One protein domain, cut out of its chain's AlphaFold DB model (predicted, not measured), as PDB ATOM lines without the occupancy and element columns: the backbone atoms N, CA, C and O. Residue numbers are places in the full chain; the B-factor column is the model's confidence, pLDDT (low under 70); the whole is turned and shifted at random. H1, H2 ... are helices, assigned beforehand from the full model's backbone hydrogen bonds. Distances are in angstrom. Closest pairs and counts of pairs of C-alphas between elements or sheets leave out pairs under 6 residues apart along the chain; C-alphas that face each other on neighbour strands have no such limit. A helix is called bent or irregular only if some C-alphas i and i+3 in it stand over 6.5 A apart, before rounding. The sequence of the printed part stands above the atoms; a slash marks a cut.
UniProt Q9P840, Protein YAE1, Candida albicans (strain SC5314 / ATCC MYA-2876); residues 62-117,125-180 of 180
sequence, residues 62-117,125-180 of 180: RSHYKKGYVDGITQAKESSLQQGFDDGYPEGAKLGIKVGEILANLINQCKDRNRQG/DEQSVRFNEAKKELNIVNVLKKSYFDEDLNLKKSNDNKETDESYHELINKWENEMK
ATOM      1  N   ARG A  62     -44.941 -10.803   6.343       77.45
ATOM      2  CA  ARG A  62     -43.721 -10.054   6.678       77.45
ATOM      3  C   ARG A  62     -43.175 -10.453   8.045       77.45
ATOM      4  O   ARG A  62     -41.964 -10.638   8.199       77.45
ATOM      5  N   SER A  63     -44.057 -10.609   9.031       78.65
ATOM      6  CA  SER A  63     -43.675 -11.056  10.370       78.65
ATOM      7  C   SER A  63     -43.165 -12.498  10.362       78.65
ATOM      8  O   SER A  63     -42.135 -12.755  10.981       78.65
ATOM      9  N   HIS A  64     -43.781 -13.415   9.607       81.19
ATOM     10  CA  HIS A  64     -43.309 -14.793   9.451       81.19
ATOM     11  C   HIS A  64     -41.993 -14.888   8.685       81.19
ATOM     12  O   HIS A  64     -41.137 -15.662   9.092       81.19
ATOM     13  N   TYR A  65     -41.788 -14.095   7.632       80.32
ATOM     14  CA  TYR A  65     -40.516 -14.055   6.909       80.32
ATOM     15  C   TYR A  65     -39.386 -13.573   7.822       80.32
ATOM     16  O   TYR A  65     -38.354 -14.231   7.948       80.32
ATOM     17  N   LYS A  66     -39.608 -12.461   8.536       82.04
ATOM     18  CA  LYS A  66     -38.636 -11.939   9.503       82.04
ATOM     19  C   LYS A  66     -38.385 -12.940  10.629       82.04
ATOM     20  O   LYS A  66     -37.235 -13.168  10.990       82.04
ATOM     21  N   LYS A  67     -39.446 -13.552  11.163       85.24
ATOM     22  CA  LYS A  67     -39.350 -14.575  12.206       85.24
ATOM     23  C   LYS A  67     -38.588 -15.800  11.708       85.24
ATOM     24  O   LYS A  67     -37.699 -16.238  12.413       85.24
ATOM     25  N   GLY A  68     -38.870 -16.297  10.506       88.44
ATOM     26  CA  GLY A  68     -38.194 -17.451   9.909       88.44
ATOM     27  C   GLY A  68     -36.721 -17.189   9.601       88.44
ATOM     28  O   GLY A  68     -35.887 -18.051   9.850       88.44
ATOM     29  N   TYR A  69     -36.369 -15.984   9.137       88.12
ATOM     30  CA  TYR A  69     -34.966 -15.595   8.963       88.12
ATOM     31  C   TYR A  69     -34.222 -15.540  10.306       88.12
ATOM     32  O   TYR A  69     -33.141 -16.108  10.442       88.12
ATOM     33  N   VAL A  70     -34.809 -14.890  11.317       90.86
ATOM     34  CA  VAL A  70     -34.219 -14.813  12.664       90.86
ATOM     35  C   VAL A  70     -34.105 -16.202  13.295       90.86
ATOM     36  O   VAL A  70     -33.071 -16.512  13.884       90.86
ATOM     37  N   ASP A  71     -35.131 -17.037  13.144       91.59
ATOM     38  CA  ASP A  71     -35.164 -18.414  13.635       91.59
ATOM     39  C   ASP A  71     -34.091 -19.268  12.955       91.59
ATOM     40  O   ASP A  71     -33.283 -19.877  13.643       91.59
ATOM     41  N   GLY A  72     -33.958 -19.197  11.627       91.58
ATOM     42  CA  GLY A  72     -32.909 -19.908  10.890       91.58
ATOM     43  C   GLY A  72     -31.491 -19.498  11.306       91.58
ATOM     44  O   GLY A  72     -30.633 -20.354  11.509       91.58
ATOM     45  N   ILE A  73     -31.234 -18.198  11.504       92.89
ATOM     46  CA  ILE A  73     -29.936 -17.718  12.009       92.89
ATOM     47  C   ILE A  73     -29.695 -18.181  13.452       92.89
ATOM     48  O   ILE A  73     -28.569 -18.530  13.804       92.89
ATOM     49  N   THR A  74     -30.730 -18.181  14.292       93.44
ATOM     50  CA  THR A  74     -30.629 -18.623  15.691       93.44
ATOM     51  C   THR A  74     -30.370 -20.124  15.763       93.44
ATOM     52  O   THR A  74     -29.437 -20.546  16.437       93.44
ATOM     53  N   GLN A  75     -31.114 -20.918  14.995       93.21
ATOM     54  CA  GLN A  75     -30.949 -22.362  14.882       93.21
ATOM     55  C   GLN A  75     -29.558 -22.734  14.355       93.21
ATOM     56  O   GLN A  75     -28.930 -23.643  14.889       93.21
ATOM     57  N   ALA A  76     -29.042 -22.026  13.346       93.26
ATOM     58  CA  ALA A  76     -27.703 -22.281  12.813       93.26
ATOM     59  C   ALA A  76     -26.600 -21.990  13.844       93.26
ATOM     60  O   ALA A  76     -25.633 -22.750  13.950       93.26
ATOM     61  N   LYS A  77     -26.746 -20.912  14.628       94.08
ATOM     62  CA  LYS A  77     -25.821 -20.583  15.724       94.08
ATOM     63  C   LYS A  77     -25.866 -21.628  16.830       94.08
ATOM     64  O   LYS A  77     -24.809 -22.078  17.257       94.08
ATOM     65  N   GLU A  78     -27.065 -22.027  17.245       94.22
ATOM     66  CA  GLU A  78     -27.260 -23.048  18.275       94.22
ATOM     67  C   GLU A  78     -26.689 -24.397  17.833       94.22
ATOM     68  O   GLU A  78     -25.914 -25.008  18.555       94.22
ATOM     69  N   SER A  79     -26.981 -24.821  16.600       94.47
ATOM     70  CA  SER A  79     -26.446 -26.067  16.048       94.47
ATOM     71  C   SER A  79     -24.922 -26.051  15.961       94.47
ATOM     72  O   SER A  79     -24.296 -27.069  16.237       94.47
ATOM     73  N   SER A  80     -24.315 -24.920  15.585       93.26
ATOM     74  CA  SER A  80     -22.852 -24.802  15.516       93.26
ATOM     75  C   SER A  80     -22.216 -24.804  16.910       93.26
ATOM     76  O   SER A  80     -21.162 -25.402  17.105       93.26
ATOM     77  N   LEU A  81     -22.858 -24.152  17.885       93.40
ATOM     78  CA  LEU A  81     -22.413 -24.131  19.276       93.40
ATOM     79  C   LEU A  81     -22.490 -25.525  19.904       93.40
ATOM     80  O   LEU A  81     -21.521 -25.964  20.518       93.40
ATOM     81  N   GLN A  82     -23.617 -26.215  19.727       94.07
ATOM     82  CA  GLN A  82     -23.811 -27.565  20.240       94.07
ATOM     83  C   GLN A  82     -22.823 -28.540  19.603       94.07
ATOM     84  O   GLN A  82     -22.207 -29.313  20.324       94.07
ATOM     85  N   GLN A  83     -22.591 -28.442  18.287       93.36
ATOM     86  CA  GLN A  83     -21.579 -29.254  17.612       93.36
ATOM     87  C   GLN A  83     -20.184 -29.027  18.213       93.36
ATOM     88  O   GLN A  83     -19.511 -29.983  18.579       93.36
ATOM     89  N   GLY A  84     -19.776 -27.767  18.405       91.20
ATOM     90  CA  GLY A  84     -18.492 -27.455  19.040       91.20
ATOM     91  C   GLY A  84     -18.390 -27.942  20.491       91.20
ATOM     92  O   GLY A  84     -17.311 -28.335  20.937       91.20
ATOM     93  N   PHE A  85     -19.501 -27.947  21.233       92.80
ATOM     94  CA  PHE A  85     -19.553 -28.536  22.569       92.80
ATOM     95  C   PHE A  85     -19.428 -30.059  22.519       92.80
ATOM     96  O   PHE A  85     -18.633 -30.613  23.271       92.80
ATOM     97  N   ASP A  86     -20.161 -30.732  21.635       95.33
ATOM     98  CA  ASP A  86     -20.129 -32.188  21.489       95.33
ATOM     99  C   ASP A  86     -18.737 -32.682  21.066       95.33
ATOM    100  O   ASP A  86     -18.285 -33.726  21.541       95.33
ATOM    101  N   ASP A  87     -18.028 -31.899  20.249       90.19
ATOM    102  CA  ASP A  87     -16.656 -32.186  19.825       90.19
ATOM    103  C   ASP A  87     -15.640 -31.947  20.961       90.19
ATOM    104  O   ASP A  87     -14.758 -32.774  21.205       90.19
ATOM    105  N   GLY A  88     -15.762 -30.834  21.696       88.53
ATOM    106  CA  GLY A  88     -14.797 -30.438  22.732       88.53
ATOM    107  C   GLY A  88     -15.018 -31.070  24.112       88.53
ATOM    108  O   GLY A  88     -14.063 -31.273  24.869       88.53
ATOM    109  N   TYR A  89     -16.262 -31.397  24.469       90.14
ATOM    110  CA  TYR A  89     -16.620 -31.906  25.795       90.14
ATOM    111  C   TYR A  89     -15.933 -33.237  26.137       90.14
ATOM    112  O   TYR A  89     -15.402 -33.339  27.245       90.14
ATOM    113  N   PRO A  90     -15.857 -34.242  25.239       90.83
ATOM    114  CA  PRO A  90     -15.142 -35.484  25.522       90.83
ATOM    115  C   PRO A  90     -13.658 -35.269  25.836       90.83
ATOM    116  O   PRO A  90     -13.124 -35.921  26.732       90.83
ATOM    117  N   GLU A  91     -12.986 -34.349  25.139       86.17
ATOM    118  CA  GLU A  91     -11.565 -34.061  25.363       86.17
ATOM    119  C   GLU A  91     -11.348 -33.320  26.691       86.17
ATOM    120  O   GLU A  91     -10.500 -33.711  27.499       86.17
ATOM    121  N   GLY A  92     -12.193 -32.327  26.986       88.62
ATOM    122  CA  GLY A  92     -12.210 -31.661  28.289       88.62
ATOM    123  C   GLY A  92     -12.525 -32.621  29.443       88.62
ATOM    124  O   GLY A  92     -11.921 -32.520  30.510       88.62
ATOM    125  N   ALA A  93     -13.416 -33.596  29.230       89.61
ATOM    126  CA  ALA A  93     -13.759 -34.610  30.223       89.61
ATOM    127  C   ALA A  93     -12.580 -35.543  30.529       89.61
ATOM    128  O   ALA A  93     -12.316 -35.806  31.703       89.61
ATOM    129  N   LYS A  94     -11.822 -35.994  29.517       88.76
ATOM    130  CA  LYS A  94     -10.581 -36.766  29.736       88.76
ATOM    131  C   LYS A  94      -9.592 -35.988  30.603       88.76
ATOM    132  O   LYS A  94      -9.004 -36.545  31.527       88.76
ATOM    133  N   LEU A  95      -9.436 -34.695  30.323       87.70
ATOM    134  CA  LEU A  95      -8.552 -33.813  31.078       87.70
ATOM    135  C   LEU A  95      -9.033 -33.630  32.524       87.70
ATOM    136  O   LEU A  95      -8.241 -33.714  33.461       87.70
ATOM    137  N   GLY A  96     -10.343 -33.456  32.711       90.28
ATOM    138  CA  GLY A  96     -10.980 -33.372  34.022       90.28
ATOM    139  C   GLY A  96     -10.826 -34.648  34.850       90.28
ATOM    140  O   GLY A  96     -10.586 -34.555  36.052       90.28
ATOM    141  N   ILE A  97     -10.900 -35.829  34.223       90.63
ATOM    142  CA  ILE A  97     -10.646 -37.114  34.891       90.63
ATOM    143  C   ILE A  97      -9.205 -37.169  35.404       90.63
ATOM    144  O   ILE A  97      -9.014 -37.424  36.590       90.63
ATOM    145  N   LYS A  98      -8.207 -36.838  34.570       88.76
ATOM    146  CA  LYS A  98      -6.793 -36.807  34.993       88.76
ATOM    147  C   LYS A  98      -6.564 -35.864  36.174       88.76
ATOM    148  O   LYS A  98      -5.946 -36.234  37.166       88.76
ATOM    149  N   VAL A  99      -7.115 -34.650  36.106       90.69
ATOM    150  CA  VAL A  99      -7.054 -33.686  37.218       90.69
ATOM    151  C   VAL A  99      -7.721 -34.244  38.479       90.69
ATOM    152  O   VAL A  99      -7.195 -34.084  39.580       90.69
ATOM    153  N   GLY A 100      -8.865 -34.912  38.331       91.35
ATOM    154  CA  GLY A 100      -9.579 -35.551  39.431       91.35
ATOM    155  C   GLY A 100      -8.779 -36.672  40.094       91.35
ATOM    156  O   GLY A 100      -8.738 -36.728  41.320       91.35
ATOM    157  N   GLU A 101      -8.108 -37.520  39.313       91.58
ATOM    158  CA  GLU A 101      -7.226 -38.585  39.814       91.58
ATOM    159  C   GLU A 101      -6.058 -38.011  40.622       91.58
ATOM    160  O   GLU A 101      -5.794 -38.458  41.738       91.58
ATOM    161  N   ILE A 102      -5.417 -36.961  40.103       89.24
ATOM    162  CA  ILE A 102      -4.343 -36.227  40.784       89.24
ATOM    163  C   ILE A 102      -4.855 -35.675  42.126       89.24
ATOM    164  O   ILE A 102      -4.316 -35.984  43.191       89.24
ATOM    165  N   LEU A 103      -5.952 -34.916  42.121       90.03
ATOM    166  CA  LEU A 103      -6.512 -34.355  43.355       90.03
ATOM    167  C   LEU A 103      -6.945 -35.438  44.355       90.03
ATOM    168  O   LEU A 103      -6.732 -35.272  45.556       90.03
ATOM    169  N   ALA A 104      -7.517 -36.551  43.887       89.75
ATOM    170  CA  ALA A 104      -7.905 -37.671  44.740       89.75
ATOM    171  C   ALA A 104      -6.689 -38.319  45.417       89.75
ATOM    172  O   ALA A 104      -6.731 -38.595  46.618       89.75
ATOM    173  N   ASN A 105      -5.593 -38.505  44.677       89.25
ATOM    174  CA  ASN A 105      -4.347 -39.041  45.217       89.25
ATOM    175  C   ASN A 105      -3.754 -38.124  46.294       89.25
ATOM    176  O   ASN A 105      -3.393 -38.616  47.363       89.25
ATOM    177  N   LEU A 106      -3.726 -36.803  46.072       86.11
ATOM    178  CA  LEU A 106      -3.255 -35.843  47.082       86.11
ATOM    179  C   LEU A 106      -4.107 -35.887  48.356       86.11
ATOM    180  O   LEU A 106      -3.566 -35.919  49.457       86.11
ATOM    181  N   ILE A 107      -5.437 -35.958  48.227       85.41
ATOM    182  CA  ILE A 107      -6.340 -36.059  49.387       85.41
ATOM    183  C   ILE A 107      -6.085 -37.346  50.177       85.41
ATOM    184  O   ILE A 107      -6.109 -37.323  51.409       85.41
ATOM    185  N   ASN A 108      -5.861 -38.468  49.489       84.34
ATOM    186  CA  ASN A 108      -5.576 -39.742  50.146       84.34
ATOM    187  C   ASN A 108      -4.253 -39.679  50.923       84.34
ATOM    188  O   ASN A 108      -4.218 -40.101  52.077       84.34
ATOM    189  N   GLN A 109      -3.217 -39.048  50.359       79.63
ATOM    190  CA  GLN A 109      -1.940 -38.828  51.049       79.63
ATOM    191  C   GLN A 109      -2.089 -37.978  52.322       79.63
ATOM    192  O   GLN A 109      -1.426 -38.266  53.319       79.63
ATOM    193  N   CYS A 110      -2.976 -36.976  52.327       72.83
ATOM    194  CA  CYS A 110      -3.283 -36.207  53.537       72.83
ATOM    195  C   CYS A 110      -4.014 -37.062  54.591       72.83
ATOM    196  O   CYS A 110      -3.680 -37.030  55.771       72.83
ATOM    197  N   LYS A 111      -5.010 -37.860  54.178       69.75
ATOM    198  CA  LYS A 111      -5.849 -38.646  55.103       69.75
ATOM    199  C   LYS A 111      -5.140 -39.844  55.724       69.75
ATOM    200  O   LYS A 111      -5.415 -40.171  56.878       69.75
ATOM    201  N   ASP A 112      -4.258 -40.503  54.977       66.41
ATOM    202  CA  ASP A 112      -3.529 -41.673  55.475       66.41
ATOM    203  C   ASP A 112      -2.607 -41.308  56.650       66.41
ATOM    204  O   ASP A 112      -2.377 -42.143  57.526       66.41
ATOM    205  N   ARG A 113      -2.153 -40.049  56.729       60.10
ATOM    206  CA  ARG A 113      -1.370 -39.527  57.859       60.10
ATOM    207  C   ARG A 113      -2.221 -39.253  59.102       60.10
ATOM    208  O   ARG A 113      -1.837 -39.692  60.183       60.10
ATOM    209  N   ASN A 114      -3.413 -38.670  58.951       57.82
ATOM    210  CA  ASN A 114      -4.300 -38.366  60.090       57.82
ATOM    211  C   ASN A 114      -4.881 -39.604  60.792       57.82
ATOM    212  O   ASN A 114      -5.368 -39.510  61.915       57.82
ATOM    213  N   ARG A 115      -4.783 -40.805  60.206       58.78
ATOM    214  CA  ARG A 115      -5.107 -42.047  60.934       58.78
ATOM    215  C   ARG A 115      -4.103 -42.405  62.036       58.78
ATOM    216  O   ARG A 115      -4.426 -43.260  62.858       58.78
ATOM    217  N   GLN A 116      -2.917 -41.792  62.057       58.37
ATOM    218  CA  GLN A 116      -1.844 -42.113  63.002       58.37
ATOM    219  C   GLN A 116      -1.940 -41.354  64.345       58.37
ATOM    220  O   GLN A 116      -1.096 -41.579  65.208       58.37
ATOM    221  N   GLY A 117      -3.002 -40.573  64.581       52.30
ATOM    222  CA  GLY A 117      -3.422 -40.203  65.939       52.30
ATOM    223  C   GLY A 117      -2.975 -38.847  66.485       52.30
ATOM    224  O   GLY A 117      -2.833 -38.757  67.699       52.30
ATOM    225  N   ASP A 125      -0.218 -27.999  57.738       67.64
ATOM    226  CA  ASP A 125       0.392 -29.226  57.227       67.64
ATOM    227  C   ASP A 125       0.922 -29.026  55.797       67.64
ATOM    228  O   ASP A 125       0.192 -28.669  54.874       67.64
ATOM    229  N   GLU A 126       2.201 -29.331  55.553       76.69
ATOM    230  CA  GLU A 126       2.822 -29.213  54.220       76.69
ATOM    231  C   GLU A 126       1.972 -29.896  53.123       76.69
ATOM    232  O   GLU A 126       1.934 -29.462  51.970       76.69
ATOM    233  N   GLN A 127       1.249 -30.958  53.485       75.67
ATOM    234  CA  GLN A 127       0.353 -31.678  52.590       75.67
ATOM    235  C   GLN A 127      -0.947 -30.909  52.283       75.67
ATOM    236  O   GLN A 127      -1.399 -30.927  51.135       75.67
ATOM    237  N   SER A 128      -1.530 -30.197  53.255       75.17
ATOM    238  CA  SER A 128      -2.704 -29.340  53.035       75.17
ATOM    239  C   SER A 128      -2.339 -28.148  52.135       75.17
ATOM    240  O   SER A 128      -3.094 -27.804  51.217       75.17
ATOM    241  N   VAL A 129      -1.140 -27.577  52.314       84.10
ATOM    242  CA  VAL A 129      -0.595 -26.494  51.481       84.10
ATOM    243  C   VAL A 129      -0.418 -26.967  50.039       84.10
ATOM    244  O   VAL A 129      -0.977 -26.353  49.128       84.10
ATOM    245  N   ARG A 130       0.255 -28.107  49.825       84.21
ATOM    246  CA  ARG A 130       0.423 -28.712  48.490       84.21
ATOM    247  C   ARG A 130      -0.913 -29.005  47.813       84.21
ATOM    248  O   ARG A 130      -1.080 -28.726  46.628       84.21
ATOM    249  N   PHE A 131      -1.891 -29.526  48.555       86.03
ATOM    250  CA  PHE A 131      -3.230 -29.767  48.017       86.03
ATOM    251  C   PHE A 131      -3.918 -28.464  47.583       86.03
ATOM    252  O   PHE A 131      -4.520 -28.398  46.508       86.03
ATOM    253  N   ASN A 132      -3.814 -27.408  48.389       87.26
ATOM    254  CA  ASN A 132      -4.380 -26.103  48.064       87.26
ATOM    255  C   ASN A 132      -3.690 -25.451  46.853       87.26
ATOM    256  O   ASN A 132      -4.362 -24.804  46.046       87.26
ATOM    257  N   GLU A 133      -2.378 -25.628  46.698       89.39
ATOM    258  CA  GLU A 133      -1.622 -25.200  45.517       89.39
ATOM    259  C   GLU A 133      -2.058 -25.962  44.263       89.39
ATOM    260  O   GLU A 133      -2.460 -25.334  43.279       89.39
ATOM    261  N   ALA A 134      -2.106 -27.296  44.327       88.73
ATOM    262  CA  ALA A 134      -2.583 -28.141  43.236       88.73
ATOM    263  C   ALA A 134      -4.011 -27.773  42.823       88.73
ATOM    264  O   ALA A 134      -4.298 -27.615  41.641       88.73
ATOM    265  N   LYS A 135      -4.910 -27.537  43.783       89.56
ATOM    266  CA  LYS A 135      -6.292 -27.113  43.518       89.56
ATOM    267  C   LYS A 135      -6.373 -25.757  42.807       89.56
ATOM    268  O   LYS A 135      -7.258 -25.552  41.975       89.56
ATOM    269  N   LYS A 136      -5.479 -24.817  43.129       89.35
ATOM    270  CA  LYS A 136      -5.411 -23.506  42.462       89.35
ATOM    271  C   LYS A 136      -4.843 -23.631  41.048       89.35
ATOM    272  O   LYS A 136      -5.407 -23.053  40.116       89.35
ATOM    273  N   GLU A 137      -3.759 -24.382  40.873       89.05
ATOM    274  CA  GLU A 137      -3.112 -24.578  39.571       89.05
ATOM    275  C   GLU A 137      -3.974 -25.408  38.614       89.05
ATOM    276  O   GLU A 137      -4.155 -25.017  37.462       89.05
ATOM    277  N   LEU A 138      -4.573 -26.494  39.104       87.79
ATOM    278  CA  LEU A 138      -5.402 -27.429  38.339       87.79
ATOM    279  C   LEU A 138      -6.875 -27.013  38.246       87.79
ATOM    280  O   LEU A 138      -7.727 -27.802  37.836       87.79
ATOM    281  N   ASN A 139      -7.205 -25.773  38.604       88.80
ATOM    282  CA  ASN A 139      -8.540 -25.248  38.364       88.80
ATOM    283  C   ASN A 139      -8.870 -25.332  36.861       88.80
ATOM    284  O   ASN A 139      -8.032 -25.012  36.018       88.80
ATOM    285  N   ILE A 140     -10.106 -25.700  36.520       86.80
ATOM    286  CA  ILE A 140     -10.557 -25.908  35.138       86.80
ATOM    287  C   ILE A 140     -10.284 -24.700  34.233       86.80
ATOM    288  O   ILE A 140      -9.936 -24.863  33.070       86.80
ATOM    289  N   VAL A 141     -10.341 -23.485  34.783       86.13
ATOM    290  CA  VAL A 141     -10.029 -22.237  34.063       86.13
ATOM    291  C   VAL A 141      -8.552 -22.145  33.668       86.13
ATOM    292  O   VAL A 141      -8.222 -21.541  32.652       86.13
ATOM    293  N   ASN A 142      -7.655 -22.722  34.469       85.38
ATOM    294  CA  ASN A 142      -6.218 -22.753  34.211       85.38
ATOM    295  C   ASN A 142      -5.824 -23.905  33.292       85.38
ATOM    296  O   ASN A 142      -4.984 -23.715  32.419       85.38
ATOM    297  N   VAL A 143      -6.452 -25.061  33.484       85.19
ATOM    298  CA  VAL A 143      -6.258 -26.270  32.682       85.19
ATOM    299  C   VAL A 143      -6.775 -26.052  31.252       85.19
ATOM    300  O   VAL A 143      -6.076 -26.310  30.281       85.19
ATOM    301  N   LEU A 144      -7.945 -25.433  31.089       83.45
ATOM    302  CA  LEU A 144      -8.530 -25.138  29.775       83.45
ATOM    303  C   LEU A 144      -8.079 -23.792  29.181       83.45
ATOM    304  O   LEU A 144      -8.797 -23.171  28.395       83.45
ATOM    305  N   LYS A 145      -6.888 -23.299  29.541       84.35
ATOM    306  CA  LYS A 145      -6.352 -22.080  28.921       84.35
ATOM    307  C   LYS A 145      -6.042 -22.332  27.453       84.35
ATOM    308  O   LYS A 145      -5.302 -23.253  27.122       84.35
ATOM    309  N   LYS A 146      -6.463 -21.397  26.594       82.49
ATOM    310  CA  LYS A 146      -6.147 -21.368  25.152       82.49
ATOM    311  C   LYS A 146      -4.644 -21.516  24.845       82.49
ATOM    312  O   LYS A 146      -4.282 -21.902  23.745       82.49
ATOM    313  N   SER A 147      -3.751 -21.234  25.798       81.50
ATOM    314  CA  SER A 147      -2.305 -21.429  25.640       81.50
ATOM    315  C   SER A 147      -1.903 -22.878  25.359       81.50
ATOM    316  O   SER A 147      -0.937 -23.074  24.622       81.50
ATOM    317  N   TYR A 148      -2.624 -23.858  25.911       80.24
ATOM    318  CA  TYR A 148      -2.311 -25.286  25.768       80.24
ATOM    319  C   TYR A 148      -2.936 -25.926  24.528       80.24
ATOM    320  O   TYR A 148      -2.565 -27.041  24.174       80.24
ATOM    321  N   PHE A 149      -3.837 -25.216  23.851       81.77
ATOM    322  CA  PHE A 149      -4.563 -25.714  22.689       81.77
ATOM    323  C   PHE A 149      -4.110 -24.994  21.417       81.77
ATOM    324  O   PHE A 149      -3.740 -23.814  21.454       81.77
ATOM    325  N   ASP A 150      -4.084 -25.709  20.301       80.92
ATOM    326  CA  ASP A 150      -3.876 -25.134  18.974       80.92
ATOM    327  C   ASP A 150      -5.155 -24.456  18.438       80.92
ATOM    328  O   ASP A 150      -6.142 -24.276  19.156       80.92
ATOM    329  N   GLU A 151      -5.109 -23.983  17.190       79.73
ATOM    330  CA  GLU A 151      -6.255 -23.328  16.539       79.73
ATOM    331  C   GLU A 151      -7.443 -24.280  16.342       79.73
ATOM    332  O   GLU A 151      -8.586 -23.825  16.342       79.73
ATOM    333  N   ASP A 152      -7.170 -25.583  16.273       79.99
ATOM    334  CA  ASP A 152      -8.141 -26.656  16.077       79.99
ATOM    335  C   ASP A 152      -8.646 -27.246  17.412       79.99
ATOM    336  O   ASP A 152      -9.339 -28.260  17.417       79.99
ATOM    337  N   LEU A 153      -8.322 -26.610  18.549       73.43
ATOM    338  CA  LEU A 153      -8.655 -27.060  19.910       73.43
ATOM    339  C   LEU A 153      -8.056 -28.420  20.298       73.43
ATOM    340  O   LEU A 153      -8.500 -29.039  21.267       73.43
ATOM    341  N   ASN A 154      -7.004 -28.863  19.615       78.36
ATOM    342  CA  ASN A 154      -6.215 -30.007  20.045       78.36
ATOM    343  C   ASN A 154      -5.139 -29.546  21.027       78.36
ATOM    344  O   ASN A 154      -4.605 -28.439  20.936       78.36
ATOM    345  N   LEU A 155      -4.788 -30.405  21.981       74.09
ATOM    346  CA  LEU A 155      -3.665 -30.130  22.870       74.09
ATOM    347  C   LEU A 155      -2.376 -30.052  22.048       74.09
ATOM    348  O   LEU A 155      -2.067 -30.946  21.253       74.09
ATOM    349  N   LYS A 156      -1.608 -28.981  22.257       70.20
ATOM    350  CA  LYS A 156      -0.357 -28.746  21.538       70.20
ATOM    351  C   LYS A 156       0.586 -29.920  21.754       70.20
ATOM    352  O   LYS A 156       0.997 -30.198  22.878       70.20
ATOM    353  N   LYS A 157       0.983 -30.585  20.671       64.76
ATOM    354  CA  LYS A 157       2.109 -31.519  20.706       64.76
ATOM    355  C   LYS A 157       3.377 -30.689  20.898       64.76
ATOM    356  O   LYS A 157       3.618 -29.767  20.120       64.76
ATOM    357  N   SER A 158       4.152 -30.941  21.956       54.48
ATOM    358  CA  SER A 158       5.453 -30.283  22.080       54.48
ATOM    359  C   SER A 158       6.308 -30.678  20.869       54.48
ATOM    360  O   SER A 158       6.225 -31.804  20.380       54.48
ATOM    361  N   ASN A 159       7.070 -29.725  20.332       51.75
ATOM    362  CA  ASN A 159       7.782 -29.840  19.052       51.75
ATOM    363  C   ASN A 159       8.978 -30.815  19.068       51.75
ATOM    364  O   ASN A 159       9.855 -30.732  18.204       51.75
ATOM    365  N   ASP A 160       9.035 -31.746  20.015       48.31
ATOM    366  CA  ASP A 160      10.070 -32.763  20.044       48.31
ATOM    367  C   ASP A 160       9.605 -33.964  19.221       48.31
ATOM    368  O   ASP A 160       8.645 -34.647  19.562       48.31
ATOM    369  N   ASN A 161      10.308 -34.192  18.110       47.56
ATOM    370  CA  ASN A 161      10.150 -35.284  17.148       47.56
ATOM    371  C   ASN A 161      10.315 -36.682  17.782       47.56
ATOM    372  O   ASN A 161      11.240 -37.428  17.451       47.56
ATOM    373  N   LYS A 162       9.428 -37.055  18.700       49.47
ATOM    374  CA  LYS A 162       9.230 -38.419  19.166       49.47
ATOM    375  C   LYS A 162       7.787 -38.802  18.909       49.47
ATOM    376  O   LYS A 162       6.852 -38.144  19.346       49.47
ATOM    377  N   GLU A 163       7.667 -39.890  18.170       49.54
ATOM    378  CA  GLU A 163       6.493 -40.704  17.880       49.54
ATOM    379  C   GLU A 163       5.902 -41.289  19.178       49.54
ATOM    380  O   GLU A 163       5.840 -42.496  19.385       49.54
ATOM    381  N   THR A 164       5.548 -40.421  20.120       41.97
ATOM    382  CA  THR A 164       4.834 -40.760  21.345       41.97
ATOM    383  C   THR A 164       3.577 -39.912  21.339       41.97
ATOM    384  O   THR A 164       3.646 -38.691  21.470       41.97
ATOM    385  N   ASP A 165       2.446 -40.576  21.113       47.51
ATOM    386  CA  ASP A 165       1.087 -40.045  20.930       47.51
ATOM    387  C   ASP A 165       0.498 -39.368  22.187       47.51
ATOM    388  O   ASP A 165      -0.704 -39.394  22.449       47.51
ATOM    389  N   GLU A 166       1.342 -38.748  23.004       53.92
ATOM    390  CA  GLU A 166       0.967 -38.214  24.302       53.92
ATOM    391  C   GLU A 166       0.786 -36.701  24.199       53.92
ATOM    392  O   GLU A 166       1.712 -35.903  24.283       53.92
ATOM    393  N   SER A 167      -0.469 -36.336  23.950       57.14
ATOM    394  CA  SER A 167      -1.064 -35.018  24.169       57.14
ATOM    395  C   SER A 167      -0.470 -34.313  25.406       57.14
ATOM    396  O   SER A 167      -0.579 -34.819  26.526       57.14
ATOM    397  N   TYR A 168       0.197 -33.167  25.207       59.97
ATOM    398  CA  TYR A 168       0.959 -32.490  26.260       59.97
ATOM    399  C   TYR A 168       0.074 -31.510  27.025       59.97
ATOM    400  O   TYR A 168      -0.418 -30.528  26.472       59.97
ATOM    401  N   HIS A 169      -0.053 -31.725  28.331       72.18
ATOM    402  CA  HIS A 169      -0.588 -30.720  29.240       72.18
ATOM    403  C   HIS A 169       0.430 -30.457  30.353       72.18
ATOM    404  O   HIS A 169       0.560 -31.242  31.290       72.18
ATOM    405  N   GLU A 170       1.162 -29.344  30.252       79.80
ATOM    406  CA  GLU A 170       2.318 -29.028  31.110       79.80
ATOM    407  C   GLU A 170       1.992 -29.096  32.607       79.80
ATOM    408  O   GLU A 170       2.743 -29.695  33.374       79.80
ATOM    409  N   LEU A 171       0.844 -28.547  33.021       82.39
ATOM    410  CA  LEU A 171       0.436 -28.563  34.429       82.39
ATOM    411  C   LEU A 171       0.132 -29.977  34.919       82.39
ATOM    412  O   LEU A 171       0.471 -30.322  36.041       82.39
ATOM    413  N   ILE A 172      -0.485 -30.809  34.082       83.76
ATOM    414  CA  ILE A 172      -0.841 -32.171  34.495       83.76
ATOM    415  C   ILE A 172       0.431 -32.998  34.591       83.76
ATOM    416  O   ILE A 172       0.645 -33.635  35.608       83.76
ATOM    417  N   ASN A 173       1.332 -32.875  33.615       83.58
ATOM    418  CA  ASN A 173       2.623 -33.554  33.648       83.58
ATOM    419  C   ASN A 173       3.478 -33.118  34.847       83.58
ATOM    420  O   ASN A 173       4.158 -33.953  35.436       83.58
ATOM    421  N   LYS A 174       3.444 -31.832  35.234       87.63
ATOM    422  CA  LYS A 174       4.100 -31.346  36.459       87.63
ATOM    423  C   LYS A 174       3.594 -32.123  37.679       87.63
ATOM    424  O   LYS A 174       4.393 -32.756  38.360       87.63
ATOM    425  N   TRP A 175       2.281 -32.135  37.904       86.05
ATOM    426  CA  TRP A 175       1.686 -32.775  39.081       86.05
ATOM    427  C   TRP A 175       1.726 -34.312  39.030       86.05
ATOM    428  O   TRP A 175       1.935 -34.942  40.059       86.05
ATOM    429  N   GLU A 176       1.612 -34.933  37.854       84.47
ATOM    430  CA  GLU A 176       1.810 -36.381  37.679       84.47
ATOM    431  C   GLU A 176       3.249 -36.802  38.003       84.47
ATOM    432  O   GLU A 176       3.464 -37.865  38.583       84.47
ATOM    433  N   ASN A 177       4.244 -35.982  37.647       84.05
ATOM    434  CA  ASN A 177       5.642 -36.253  37.985       84.05
ATOM    435  C   ASN A 177       5.938 -36.003  39.466       84.05
ATOM    436  O   ASN A 177       6.750 -36.722  40.032       84.05
ATOM    437  N   GLU A 178       5.279 -35.033  40.099       82.07
ATOM    438  CA  GLU A 178       5.387 -34.810  41.547       82.07
ATOM    439  C   GLU A 178       4.741 -35.937  42.379       82.07
ATOM    440  O   GLU A 178       5.031 -36.063  43.568       82.07
ATOM    441  N   MET A 179       3.886 -36.765  41.768       72.84
ATOM    442  CA  MET A 179       3.251 -37.925  42.409       72.84
ATOM    443  C   MET A 179       4.041 -39.228  42.322       72.84
ATOM    444  O   MET A 179       3.753 -40.142  43.097       72.84
ATOM    445  N   LYS A 180       4.947 -39.344  41.349       66.70
ATOM    446  CA  LYS A 180       5.776 -40.539  41.146       66.70
ATOM    447  C   LYS A 180       6.954 -40.557  42.110       66.70
ATOM    448  O   LYS A 180       7.250 -41.668  42.604       66.70
TER     449      LYS A 180
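AT A GLANCE: This is residues 62 to 117 and 125 to 180 of the 180 residues of the protein "Protein YAE1" of Candida albicans (strain SC5314 / ATCC MYA-2876) (UniProt Q9P840). One long bent helix, H1, makes the longest axis, with H2 and H4 packed along its second arm. Residues 62 to 83 and 159 to 164 stick out. The printed part has 112 residues with four named helices, H1 to H4 in order: all helix, extended, radius of gyration of the C-alphas 21.0 A, spans 77 by 42 by 18 A.

IN THESE COORDINATES: Find C-alpha 62 at (-43.721, -10.054, 6.678), where H1, residues 62 to 114, begins. By its hydrogen bonds it was assigned as one helix, but it is bent: C-alphas 87 and 90 are 6.8 A apart. Its arms are H1a, residues 62 to 87, 37.4 A, and H1b, residues 90 to 114, 36.3 A. Then come H2, residues 126 to 137, H3, 140 to 143, and H4, 170 to 179, ending at (3.251, -37.925, 42.409).

HOW THE PARTS SIT: The lines of H1a and H1b stand at a steep tilt of 48 degrees. Residues 103 to 110 of H1b alone touch H2, opposite ways at a shallow tilt of 13 degrees; look at the closest C-alphas, Cys 110 and Gln 127, 5.9 A. Residues 98 to 102 alone touch H4, the same way at a shallow 29 degrees, closest at C-alphas Ile 102 and Glu 176, 6.9 A. H3 is close to H1b but not clearly touching: the closest C-alphas, Gly 96 and Ile 140, are 7.6 A apart. H1a is apart from H2, H3 and H4. Every O i to N i+4 pair is within hydrogen-bond range in H1a, H2 and H4, and 19 of 21 in H1b; H3 is too short for one.

THE WHOLE: The farthest C-alphas, Arg 62 and Gly 117, are 77.7 A apart. Residues 118 to 124 are not printed, and C-alphas 117 and 125 are 14.5 A apart across the cut. The link H3 to H4 is long. Look for pLDDT under 70 at residues 111 to 117, 125, 157 to 168 and 180.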